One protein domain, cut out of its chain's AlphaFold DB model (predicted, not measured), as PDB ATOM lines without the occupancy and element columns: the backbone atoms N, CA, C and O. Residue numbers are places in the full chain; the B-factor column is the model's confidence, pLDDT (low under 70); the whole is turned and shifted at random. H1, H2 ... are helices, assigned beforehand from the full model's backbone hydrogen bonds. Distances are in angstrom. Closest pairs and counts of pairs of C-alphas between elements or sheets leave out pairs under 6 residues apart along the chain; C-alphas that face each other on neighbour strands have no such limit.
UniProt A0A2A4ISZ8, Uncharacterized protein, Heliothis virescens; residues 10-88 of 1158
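AT A GLANCE: This is residues 10 to 88 of the 1158 residues of an uncharacterized protein of Heliothis virescens (UniProt A0A2A4ISZ8). Three long helices follow one another end to end as an open, three-sided frame with no shared core: H3, the longest, is one side, a long link leads to it from H2, and H1 makes a corner with H2. Long stretches of the three helices stand free, and the space between them is empty. The 79 printed residues hold three named helices, in the order H1, H2, H3, and no named strand; the class is all helix. The whole is extended, with a radius of gyration of the C-alphas of 18.4 A and spans of 48 by 36 by 30 A.

IN THESE COORDINATES: Find C-alpha 64 at (-22.085, 39.880, 19.653); from there H3, residues 64 to 88, runs 36.1 A to C-alpha 88 at (-27.592, 4.632, 14.142). H2, residues 33 to 52, is 28.9 A long. For H1, residues 10 to 31, start at C-alpha 10 at (-1.230, -3.266, 35.119) and go 30.9 A to C-alpha 31.

HOW THE PARTS SIT: H3 touches no helix: H2 and H3 are apart, and so are H1 and H3. Look at residues 29 to 30 of H1 and 35 to 39 of H2, where these helices touch only at the corner by their link. Their closest C-alphas, those of Lys 30 and Tyr 36, are 5.2 A apart. The lines of H1 and H2 are about perpendicular, at 78 degrees. Every O i to N i+4 pair is within hydrogen-bond range in H1 and H3, and 15 of 16 are in H2.

THE WHOLE: The two C-alphas farthest apart, those of Asn 10 and Arg 64, are 50.4 A apart. The printed part has no cut. The link from H1 to H2 is tight, with 1 residue; that from H2 to H3 is long, with 11. Mean pLDDT of the printed part is 72.4, and 24 residues are under 70, among them residues 10 to 15 and 54 to 62.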
ATOM      1  N   ASN A  10      -0.487  -3.513  33.882       48.91
ATOM      2  CA  ASN A  10      -1.230  -3.266  35.119       48.91
ATOM      3  C   ASN A  10      -1.767  -1.814  35.216       48.91
ATOM      4  O   ASN A  10      -2.872  -1.582  35.704       48.91
ATOM      5  N   ILE A  11      -1.046  -0.819  34.679       55.16
ATOM      6  CA  ILE A  11      -1.469   0.596  34.718       55.16
ATOM      7  C   ILE A  11      -2.610   0.880  33.726       55.16
ATOM      8  O   ILE A  11      -3.530   1.636  34.050       55.16
ATOM      9  N   GLU A  12      -2.565   0.302  32.523       57.22
ATOM     10  CA  GLU A  12      -3.642   0.441  31.530       57.22
ATOM     11  C   GLU A  12      -4.902  -0.315  32.003       57.22
ATOM     12  O   GLU A  12      -6.003   0.240  31.973       57.22
ATOM     13  N   ALA A  13      -4.728  -1.518  32.570       56.56
ATOM     14  CA  ALA A  13      -5.794  -2.301  33.197       56.56
ATOM     15  C   ALA A  13      -6.476  -1.542  34.349       56.56
ATOM     16  O   ALA A  13      -7.691  -1.350  34.315       56.56
ATOM     17  N   ARG A  14      -5.713  -0.993  35.310       60.97
ATOM     18  CA  ARG A  14      -6.254  -0.163  36.409       60.97
ATOM     19  C   ARG A  14      -7.026   1.067  35.906       60.97
ATOM     20  O   ARG A  14      -8.028   1.452  36.509       60.97
ATOM     21  N   LYS A  15      -6.624   1.670  34.780       65.81
ATOM     22  CA  LYS A  15      -7.367   2.778  34.142       65.81
ATOM     23  C   LYS A  15      -8.650   2.314  33.446       65.81
ATOM     24  O   LYS A  15      -9.645   3.038  33.514       65.81
ATOM     25  N   LYS A  16      -8.653   1.139  32.803       71.31
ATOM     26  CA  LYS A  16      -9.863   0.517  32.232       71.31
ATOM     27  C   LYS A  16     -10.857   0.185  33.350       71.31
ATOM     28  O   LYS A  16     -11.972   0.700  33.324       71.31
ATOM     29  N   ALA A  17     -10.408  -0.534  34.380       67.38
ATOM     30  CA  ALA A  17     -11.199  -0.899  35.554       67.38
ATOM     31  C   ALA A  17     -11.803   0.326  36.261       67.38
ATOM     32  O   ALA A  17     -13.000   0.348  36.524       67.38
ATOM     33  N   ARG A  18     -11.032   1.405  36.484       69.38
ATOM     34  CA  ARG A  18     -11.581   2.634  37.086       69.38
ATOM     35  C   ARG A  18     -12.664   3.295  36.222       69.38
ATOM     36  O   ARG A  18     -13.663   3.760  36.765       69.38
ATOM     37  N   ARG A  19     -12.490   3.354  34.895       75.25
ATOM     38  CA  ARG A  19     -13.525   3.887  33.983       75.25
ATOM     39  C   ARG A  19     -14.783   3.027  34.002       75.25
ATOM     40  O   ARG A  19     -15.886   3.561  33.958       75.25
ATOM     41  N   GLU A  20     -14.619   1.711  34.077       73.69
ATOM     42  CA  GLU A  20     -15.734   0.778  34.140       73.69
ATOM     43  C   GLU A  20     -16.466   0.844  35.486       73.69
ATOM     44  O   GLU A  20     -17.692   0.872  35.496       73.69
ATOM     45  N   TYR A  21     -15.743   0.986  36.598       82.31
ATOM     46  CA  TYR A  21     -16.310   1.273  37.916       82.31
ATOM     47  C   TYR A  21     -17.080   2.600  37.922       82.31
ATOM     48  O   TYR A  21     -18.222   2.646  38.373       82.31
ATOM     49  N   GLU A  22     -16.524   3.678  37.355       72.06
ATOM     50  CA  GLU A  22     -17.246   4.951  37.217       72.06
ATOM     51  C   GLU A  22     -18.467   4.836  36.279       72.06
ATOM     52  O   GLU A  22     -19.461   5.524  36.513       72.06
ATOM     53  N   ARG A  23     -18.457   3.938  35.277       78.75
ATOM     54  CA  ARG A  23     -19.635   3.600  34.449       78.75
ATOM     55  C   ARG A  23     -20.689   2.829  35.252       78.75
ATOM     56  O   ARG A  23     -21.829   3.275  35.309       78.75
ATOM     57  N   LYS A  24     -20.311   1.723  35.904       77.75
ATOM     58  CA  LYS A  24     -21.189   0.869  36.728       77.75
ATOM     59  C   LYS A  24     -21.805   1.660  37.893       77.75
ATOM     60  O   LYS A  24     -23.006   1.578  38.120       77.75
ATOM     61  N   ARG A  25     -21.032   2.533  38.551       82.94
ATOM     62  CA  ARG A  25     -21.529   3.463  39.582       82.94
ATOM     63  C   ARG A  25     -22.532   4.481  39.029       82.94
ATOM     64  O   ARG A  25     -23.534   4.740  39.684       82.94
ATOM     65  N   ARG A  26     -22.290   5.070  37.849       75.06
ATOM     66  CA  ARG A  26     -23.257   5.989  37.212       75.06
ATOM     67  C   ARG A  26     -24.529   5.273  36.762       75.06
ATOM     68  O   ARG A  26     -25.586   5.882  36.830       75.06
ATOM     69  N   ALA A  27     -24.430   4.011  36.343       77.38
ATOM     70  CA  ALA A  27     -25.593   3.176  36.058       77.38
ATOM     71  C   ALA A  27     -26.416   2.932  37.333       77.38
ATOM     72  O   ALA A  27     -27.588   3.281  37.341       77.38
ATOM     73  N   LYS A  28     -25.797   2.483  38.442       81.69
ATOM     74  CA  LYS A  28     -26.499   2.330  39.735       81.69
ATOM     75  C   LYS A  28     -27.147   3.636  40.231       81.69
ATOM     76  O   LYS A  28     -28.272   3.597  40.694       81.69
ATOM     77  N   ILE A  29     -26.493   4.792  40.068       79.56
ATOM     78  CA  ILE A  29     -27.077   6.107  40.422       79.56
ATOM     79  C   ILE A  29     -28.230   6.525  39.487       79.56
ATOM     80  O   ILE A  29     -29.023   7.369  39.873       79.56
ATOM     81  N   LYS A  30     -28.331   5.980  38.265       79.25
ATOM     82  CA  LYS A  30     -29.435   6.272  37.329       79.25
ATOM     83  C   LYS A  30     -30.580   5.248  37.405       79.25
ATOM     84  O   LYS A  30     -31.682   5.560  36.977       79.25
ATOM     85  N   ALA A  31     -30.316   4.045  37.912       76.06
ATOM     86  CA  ALA A  31     -31.326   3.009  38.147       76.06
ATOM     87  C   ALA A  31     -32.131   3.240  39.440       76.06
ATOM     88  O   ALA A  31     -33.210   2.690  39.595       76.06
ATOM     89  N   ASP A  32     -31.604   4.056  40.354       82.81
ATOM     90  CA  ASP A  32     -32.232   4.457  41.612       82.81
ATOM     91  C   ASP A  32     -32.860   5.857  41.440       82.81
ATOM     92  O   ASP A  32     -32.104   6.826  41.302       82.81
ATOM     93  N   PRO A  33     -34.203   6.002  41.398       79.50
ATOM     94  CA  PRO A  33     -34.845   7.279  41.070       79.50
ATOM     95  C   PRO A  33     -34.493   8.403  42.053       79.50
ATOM     96  O   PRO A  33     -34.152   9.513  41.639       79.50
ATOM     97  N   VAL A  34     -34.487   8.092  43.353       87.06
ATOM     98  CA  VAL A  34     -34.222   9.053  44.434       87.06
ATOM     99  C   VAL A  34     -32.772   9.544  44.371       87.06
ATOM    100  O   VAL A  34     -32.511  10.749  44.373       87.06
ATOM    101  N   LYS A  35     -31.804   8.629  44.221       79.94
ATOM    102  CA  LYS A  35     -30.384   8.996  44.074       79.94
ATOM    103  C   LYS A  35     -30.093   9.666  42.726       79.94
ATOM    104  O   LYS A  35     -29.087  10.378  42.621       79.94
ATOM    105  N   TYR A  36     -30.946   9.489  41.714       81.94
ATOM    106  CA  TYR A  36     -30.821  10.188  40.436       81.94
ATOM    107  C   TYR A  36     -31.260  11.656  40.523       81.94
ATOM    108  O   TYR A  36     -30.524  12.527  40.039       81.94
ATOM    109  N   GLU A  37     -32.388  11.961  41.174       81.81
ATOM    110  CA  GLU A  37     -32.805  13.356  41.388       81.81
ATOM    111  C   GLU A  37     -31.910  14.088  42.392       81.81
ATOM    112  O   GLU A  37     -31.470  15.196  42.079       81.81
ATOM    113  N   GLU A  38     -31.480  13.455  43.495       84.88
ATOM    114  CA  GLU A  38     -30.436  14.032  44.364       84.88
ATOM    115  C   GLU A  38     -29.199  14.469  43.551       84.88
ATOM    116  O   GLU A  38     -28.592  15.513  43.804       84.88
ATOM    117  N   ALA A  39     -28.778  13.645  42.583       78.06
ATOM    118  CA  ALA A  39     -27.611  13.926  41.757       78.06
ATOM    119  C   ALA A  39     -27.865  15.072  40.760       78.06
ATOM    120  O   ALA A  39     -26.972  15.904  40.558       78.06
ATOM    121  N   LYS A  40     -29.064  15.152  40.167       83.88
ATOM    122  CA  LYS A  40     -29.490  16.285  39.328       83.88
ATOM    123  C   LYS A  40     -29.546  17.579  40.133       83.88
ATOM    124  O   LYS A  40     -29.008  18.587  39.676       83.88
ATOM    125  N   GLU A  41     -30.139  17.568  41.319       82.31
ATOM    126  CA  GLU A  41     -30.264  18.738  42.187       82.31
ATOM    127  C   GLU A  41     -28.892  19.256  42.640       82.31
ATOM    128  O   GLU A  41     -28.580  20.441  42.494       82.31
ATOM    129  N   LYS A  42     -27.998  18.354  43.060       82.31
ATOM    130  CA  LYS A  42     -26.612  18.696  43.422       82.31
ATOM    131  C   LYS A  42     -25.820  19.258  42.226       82.31
ATOM    132  O   LYS A  42     -24.916  20.072  42.429       82.31
ATOM    133  N   GLU A  43     -26.170  18.915  40.981       76.75
ATOM    134  CA  GLU A  43     -25.634  19.556  39.765       76.75
ATOM    135  C   GLU A  43     -26.322  20.912  39.458       76.75
ATOM    136  O   GLU A  43     -25.629  21.861  39.076       76.75
ATOM    137  N   ARG A  44     -27.642  21.058  39.688       79.00
ATOM    138  CA  ARG A  44     -28.399  22.330  39.576       79.00
ATOM    139  C   ARG A  44     -27.845  23.387  40.539       79.00
ATOM    140  O   ARG A  44     -27.372  24.428  40.082       79.00
ATOM    141  N   ALA A  45     -27.782  23.094  41.839       79.12
ATOM    142  CA  ALA A  45     -27.258  24.003  42.867       79.12
ATOM    143  C   ALA A  45     -25.787  24.397  42.616       79.12
ATOM    144  O   ALA A  45     -25.375  25.541  42.816       79.12
ATOM    145  N   ARG A  46     -24.978  23.468  42.089       76.81
ATOM    146  CA  ARG A  46     -23.595  23.737  41.663       76.81
ATOM    147  C   ARG A  46     -23.507  24.651  40.433       76.81
ATOM    148  O   ARG A  46     -22.480  25.307  40.243       76.81
ATOM    149  N   ARG A  47     -24.541  24.690  39.589       69.44
ATOM    150  CA  ARG A  47     -24.646  25.592  38.433       69.44
ATOM    151  C   ARG A  47     -25.125  26.985  38.857       69.44
ATOM    152  O   ARG A  47     -24.536  27.955  38.381       69.44
ATOM    153  N   GLN A  48     -26.074  27.068  39.795       72.50
ATOM    154  CA  GLN A  48     -26.529  28.303  40.460       72.50
ATOM    155  C   GLN A  48     -25.326  29.091  41.014       72.50
ATOM    156  O   GLN A  48     -24.970  30.146  40.482       72.50
ATOM    157  N   ARG A  49     -24.538  28.447  41.894       75.25
ATOM    158  CA  ARG A  49     -23.312  28.994  42.517       75.25
ATOM    159  C   ARG A  49     -22.200  29.406  41.549       75.25
ATOM    160  O   ARG A  49     -21.197  29.990  41.959       75.25
ATOM    161  N   ARG A  50     -22.323  29.087  40.257       71.00
ATOM    162  CA  ARG A  50     -21.390  29.523  39.204       71.00
ATOM    163  C   ARG A  50     -21.933  30.654  38.329       71.00
ATOM    164  O   ARG A  50     -21.102  31.345  37.740       71.00
ATOM    165  N   LYS A  51     -23.256  30.868  38.283       68.00
ATOM    166  CA  LYS A  51     -23.859  32.134  37.835       68.00
ATOM    167  C   LYS A  51     -23.562  33.236  38.855       68.00
ATOM    168  O   LYS A  51     -22.933  34.220  38.493       68.00
ATOM    169  N   GLU A  52     -23.903  33.005  40.129       70.38
ATOM    170  CA  GLU A  52     -23.697  33.941  41.256       70.38
ATOM    171  C   GLU A  52     -22.261  34.497  41.295       70.38
ATOM    172  O   GLU A  52     -22.040  35.700  41.328       70.38
ATOM    173  N   GLN A  53     -21.256  33.623  41.175       73.69
ATOM    174  CA  GLN A  53     -19.838  34.010  41.164       73.69
ATOM    175  C   GLN A  53     -19.358  34.662  39.844       73.69
ATOM    176  O   GLN A  53     -18.151  34.659  39.591       73.69
ATOM    177  N   ARG A  54     -20.266  35.117  38.964       56.59
ATOM    178  CA  ARG A  54     -20.019  35.650  37.601       56.59
ATOM    179  C   ARG A  54     -19.075  34.789  36.731       56.59
ATOM    180  O   ARG A  54     -18.441  35.268  35.797       56.59
ATOM    181  N   LYS A  55     -18.990  33.477  37.004       60.84
ATOM    182  CA  LYS A  55     -18.132  32.499  36.290       60.84
ATOM    183  C   LYS A  55     -18.850  31.795  35.134       60.84
ATOM    184  O   LYS A  55     -18.263  30.921  34.491       60.84
ATOM    185  N   ILE A  56     -20.117  32.139  34.912       59.16
ATOM    186  CA  ILE A  56     -20.958  31.768  33.776       59.16
ATOM    187  C   ILE A  56     -21.837  32.994  33.492       59.16
ATOM    188  O   ILE A  56     -22.805  33.214  34.216       59.16
ATOM    189  N   LEU A  57     -21.477  33.785  32.479       58.72
ATOM    190  CA  LEU A  57     -22.329  34.855  31.943       58.72
ATOM    191  C   LEU A  57     -23.580  34.253  31.278       58.72
ATOM    192  O   LEU A  57     -23.568  33.083  30.867       58.72
ATOM    193  N   SER A  58     -24.647  35.042  31.159       59.84
ATOM    194  CA  SER A  58     -25.783  34.720  30.295       59.84
ATOM    195  C   SER A  58     -25.361  34.761  28.816       59.84
ATOM    196  O   SER A  58     -24.236  35.128  28.475       59.84
ATOM    197  N   ILE A  59     -26.245  34.334  27.910       61.47
ATOM    198  CA  ILE A  59     -25.976  34.445  26.468       61.47
ATOM    199  C   ILE A  59     -26.165  35.893  25.986       61.47
ATOM    200  O   ILE A  59     -25.506  36.281  25.028       61.47
ATOM    201  N   GLN A  60     -27.001  36.695  26.653       61.03
ATOM    202  CA  GLN A  60     -27.214  38.108  26.325       61.03
ATOM    203  C   GLN A  60     -26.007  38.969  26.745       61.03
ATOM    204  O   GLN A  60     -25.569  39.797  25.954       61.03
ATOM    205  N   ASP A  61     -25.383  38.692  27.900       66.06
ATOM    206  CA  ASP A  61     -24.212  39.432  28.422       66.06
ATOM    207  C   ASP A  61     -22.881  39.102  27.704       66.06
ATOM    208  O   ASP A  61     -21.815  39.596  28.075       66.06
ATOM    209  N   LEU A  62     -22.903  38.245  26.678       65.88
ATOM    210  CA  LEU A  62     -21.741  37.974  25.829       65.88
ATOM    211  C   LEU A  62     -21.663  38.974  24.674       65.88
ATOM    212  O   LEU A  62     -22.685  39.356  24.103       65.88
ATOM    213  N   SER A  63     -20.441  39.311  24.246       72.31
ATOM    214  CA  SER A  63     -20.224  40.140  23.052       72.31
ATOM    215  C   SER A  63     -20.947  39.544  21.832       72.31
ATOM    216  O   SER A  63     -21.014  38.319  21.689       72.31
ATOM    217  N   ARG A  64     -21.436  40.373  20.893       64.25
ATOM    218  CA  ARG A  64     -22.085  39.880  19.653       64.25
ATOM    219  C   ARG A  64     -21.211  38.849  18.904       64.25
ATOM    220  O   ARG A  64     -21.735  37.906  18.307       64.25
ATOM    221  N   ARG A  65     -19.878  38.970  18.994       69.19
ATOM    222  CA  ARG A  65     -18.893  38.037  18.412       69.19
ATOM    223  C   ARG A  65     -18.870  36.683  19.139       69.19
ATOM    224  O   ARG A  65     -18.893  35.638  18.486       69.19
ATOM    225  N   ASP A  66     -18.898  36.688  20.470       67.56
ATOM    226  CA  ASP A  66     -18.947  35.473  21.298       67.56
ATOM    227  C   ASP A  66     -20.316  34.785  21.257       67.56
ATOM    228  O   ASP A  66     -20.381  33.553  21.233       67.56
ATOM    229  N   GLN A  67     -21.408  35.551  21.159       74.12
ATOM    230  CA  GLN A  67     -22.746  35.017  20.901       74.12
ATOM    231  C   GLN A  67     -22.785  34.243  19.579       74.12
ATOM    232  O   GLN A  67     -23.250  33.100  19.557       74.12
ATOM    233  N   LYS A  68     -22.241  34.813  18.492       75.69
ATOM    234  CA  LYS A  68     -22.124  34.130  17.190       75.69
ATOM    235  C   LYS A  68     -21.330  32.824  17.332       75.69
ATOM    236  O   LYS A  68     -21.825  31.768  16.939       75.69
ATOM    237  N   ALA A  69     -20.179  32.862  18.009       71.94
ATOM    238  CA  ALA A  69     -19.342  31.685  18.255       71.94
ATOM    239  C   ALA A  69     -19.983  30.624  19.183       71.94
ATOM    240  O   ALA A  69     -19.669  29.436  19.066       71.94
ATOM    241  N   GLN A  70     -20.874  31.000  20.112       73.44
ATOM    242  CA  GLN A  70     -21.665  30.038  20.894       73.44
ATOM    243  C   GLN A  70     -22.794  29.413  20.068       73.44
ATOM    244  O   GLN A  70     -22.926  28.186  20.067       73.44
ATOM    245  N   ARG A  71     -23.572  30.225  19.336       75.00
ATOM    246  CA  ARG A  71     -24.651  29.748  18.449       75.00
ATOM    247  C   ARG A  71     -24.099  28.784  17.391       75.00
ATOM    248  O   ARG A  71     -24.697  27.742  17.136       75.00
ATOM    249  N   GLU A  72     -22.915  29.062  16.851       74.31
ATOM    250  CA  GLU A  72     -22.194  28.178  15.929       74.31
ATOM    251  C   GLU A  72     -21.783  26.842  16.576       74.31
ATOM    252  O   GLU A  72     -22.109  25.779  16.050       74.31
ATOM    253  N   LYS A  73     -21.167  26.859  17.769       74.94
ATOM    254  CA  LYS A  73     -20.833  25.630  18.524       74.94
ATOM    255  C   LYS A  73     -22.071  24.808  18.901       74.94
ATOM    256  O   LYS A  73     -21.985  23.582  19.000       74.94
ATOM    257  N   TRP A  74     -23.222  25.447  19.105       74.12
ATOM    258  CA  TRP A  74     -24.497  24.759  19.319       74.12
ATOM    259  C   TRP A  74     -25.028  24.120  18.024       74.12
ATOM    260  O   TRP A  74     -25.362  22.930  18.028       74.12
ATOM    261  N   ARG A  75     -25.005  24.844  16.895       71.38
ATOM    262  CA  ARG A  75     -25.323  24.301  15.558       71.38
ATOM    263  C   ARG A  75     -24.418  23.112  15.203       71.38
ATOM    264  O   ARG A  75     -24.912  22.098  14.717       71.38
ATOM    265  N   GLU A  76     -23.122  23.183  15.511       71.44
ATOM    266  CA  GLU A  76     -22.155  22.101  15.277       71.44
ATOM    267  C   GLU A  76     -22.458  20.846  16.120       71.44
ATOM    268  O   GLU A  76     -22.454  19.728  15.600       71.44
ATOM    269  N   ARG A  77     -22.789  21.011  17.411       74.44
ATOM    270  CA  ARG A  77     -23.230  19.901  18.277       74.44
ATOM    271  C   ARG A  77     -24.529  19.273  17.782       74.44
ATOM    272  O   ARG A  77     -24.626  18.051  17.742       74.44
ATOM    273  N   THR A  78     -25.490  20.090  17.361       76.50
ATOM    274  CA  THR A  78     -26.779  19.621  16.831       76.50
ATOM    275  C   THR A  78     -26.588  18.859  15.517       76.50
ATOM    276  O   THR A  78     -27.121  17.759  15.375       76.50
ATOM    277  N   ARG A  79     -25.735  19.353  14.603       75.00
ATOM    278  CA  ARG A  79     -25.308  18.621  13.393       75.00
ATOM    279  C   ARG A  79     -24.666  17.274  13.742       75.00
ATOM    280  O   ARG A  79     -25.087  16.257  13.202       75.00
ATOM    281  N   LYS A  80     -23.714  17.232  14.684       72.38
ATOM    282  CA  LYS A  80     -23.063  15.980  15.129       72.38
ATOM    283  C   LYS A  80     -24.042  15.000  15.784       72.38
ATOM    284  O   LYS A  80     -23.933  13.803  15.546       72.38
ATOM    285  N   SER A  81     -25.015  15.485  16.556       79.12
ATOM    286  CA  SER A  81     -26.045  14.640  17.176       79.12
ATOM    287  C   SER A  81     -27.022  14.068  16.143       79.12
ATOM    288  O   SER A  81     -27.323  12.877  16.192       79.12
ATOM    289  N   ARG A  82     -27.470  14.880  15.172       75.00
ATOM    290  CA  ARG A  82     -28.299  14.418  14.042       75.00
ATOM    291  C   ARG A  82     -27.542  13.414  13.164       75.00
ATOM    292  O   ARG A  82     -28.112  12.395  12.796       75.00
ATOM    293  N   ALA A  83     -26.253  13.643  12.903       71.62
ATOM    294  CA  ALA A  83     -25.399  12.695  12.186       71.62
ATOM    295  C   ALA A  83     -25.237  11.364  12.944       71.62
ATOM    296  O   ALA A  83     -25.345  10.307  12.330       71.62
ATOM    297  N   LEU A  84     -25.058  11.390  14.274       72.81
ATOM    298  CA  LEU A  84     -25.033  10.163  15.079       72.81
ATOM    299  C   LEU A  84     -26.372   9.412  15.036       72.81
ATOM    300  O   LEU A  84     -26.354   8.189  14.917       72.81
ATOM    301  N   LYS A  85     -27.512  10.124  15.103       76.81
ATOM    302  CA  LYS A  85     -28.845   9.512  14.962       76.81
ATOM    303  C   LYS A  85     -28.969   8.833  13.594       76.81
ATOM    304  O   LYS A  85     -29.170   7.627  13.560       76.81
ATOM    305  N   LYS A  86     -28.661   9.550  12.504       74.19
ATOM    306  CA  LYS A  86     -28.753   9.041  11.122       74.19
ATOM    307  C   LYS A  86     -27.778   7.895  10.817       74.19
ATOM    308  O   LYS A  86     -28.107   7.011  10.034       74.19
ATOM    309  N   CYS A  87     -26.610   7.848  11.465       65.00
ATOM    310  CA  CYS A  87     -25.727   6.674  11.439       65.00
ATOM    311  C   CYS A  87     -26.301   5.477  12.209       65.00
ATOM    312  O   CYS A  87     -26.118   4.344  11.774       65.00
ATOM    313  N   ARG A  88     -26.979   5.702  13.340       67.81
ATOM    314  CA  ARG A  88     -27.592   4.632  14.142       67.81
ATOM    315  C   ARG A  88     -28.856   4.083  13.480       67.81
ATOM    316  O   ARG A  88     -29.044   2.878  13.476       67.81
TER     317      ARG A  88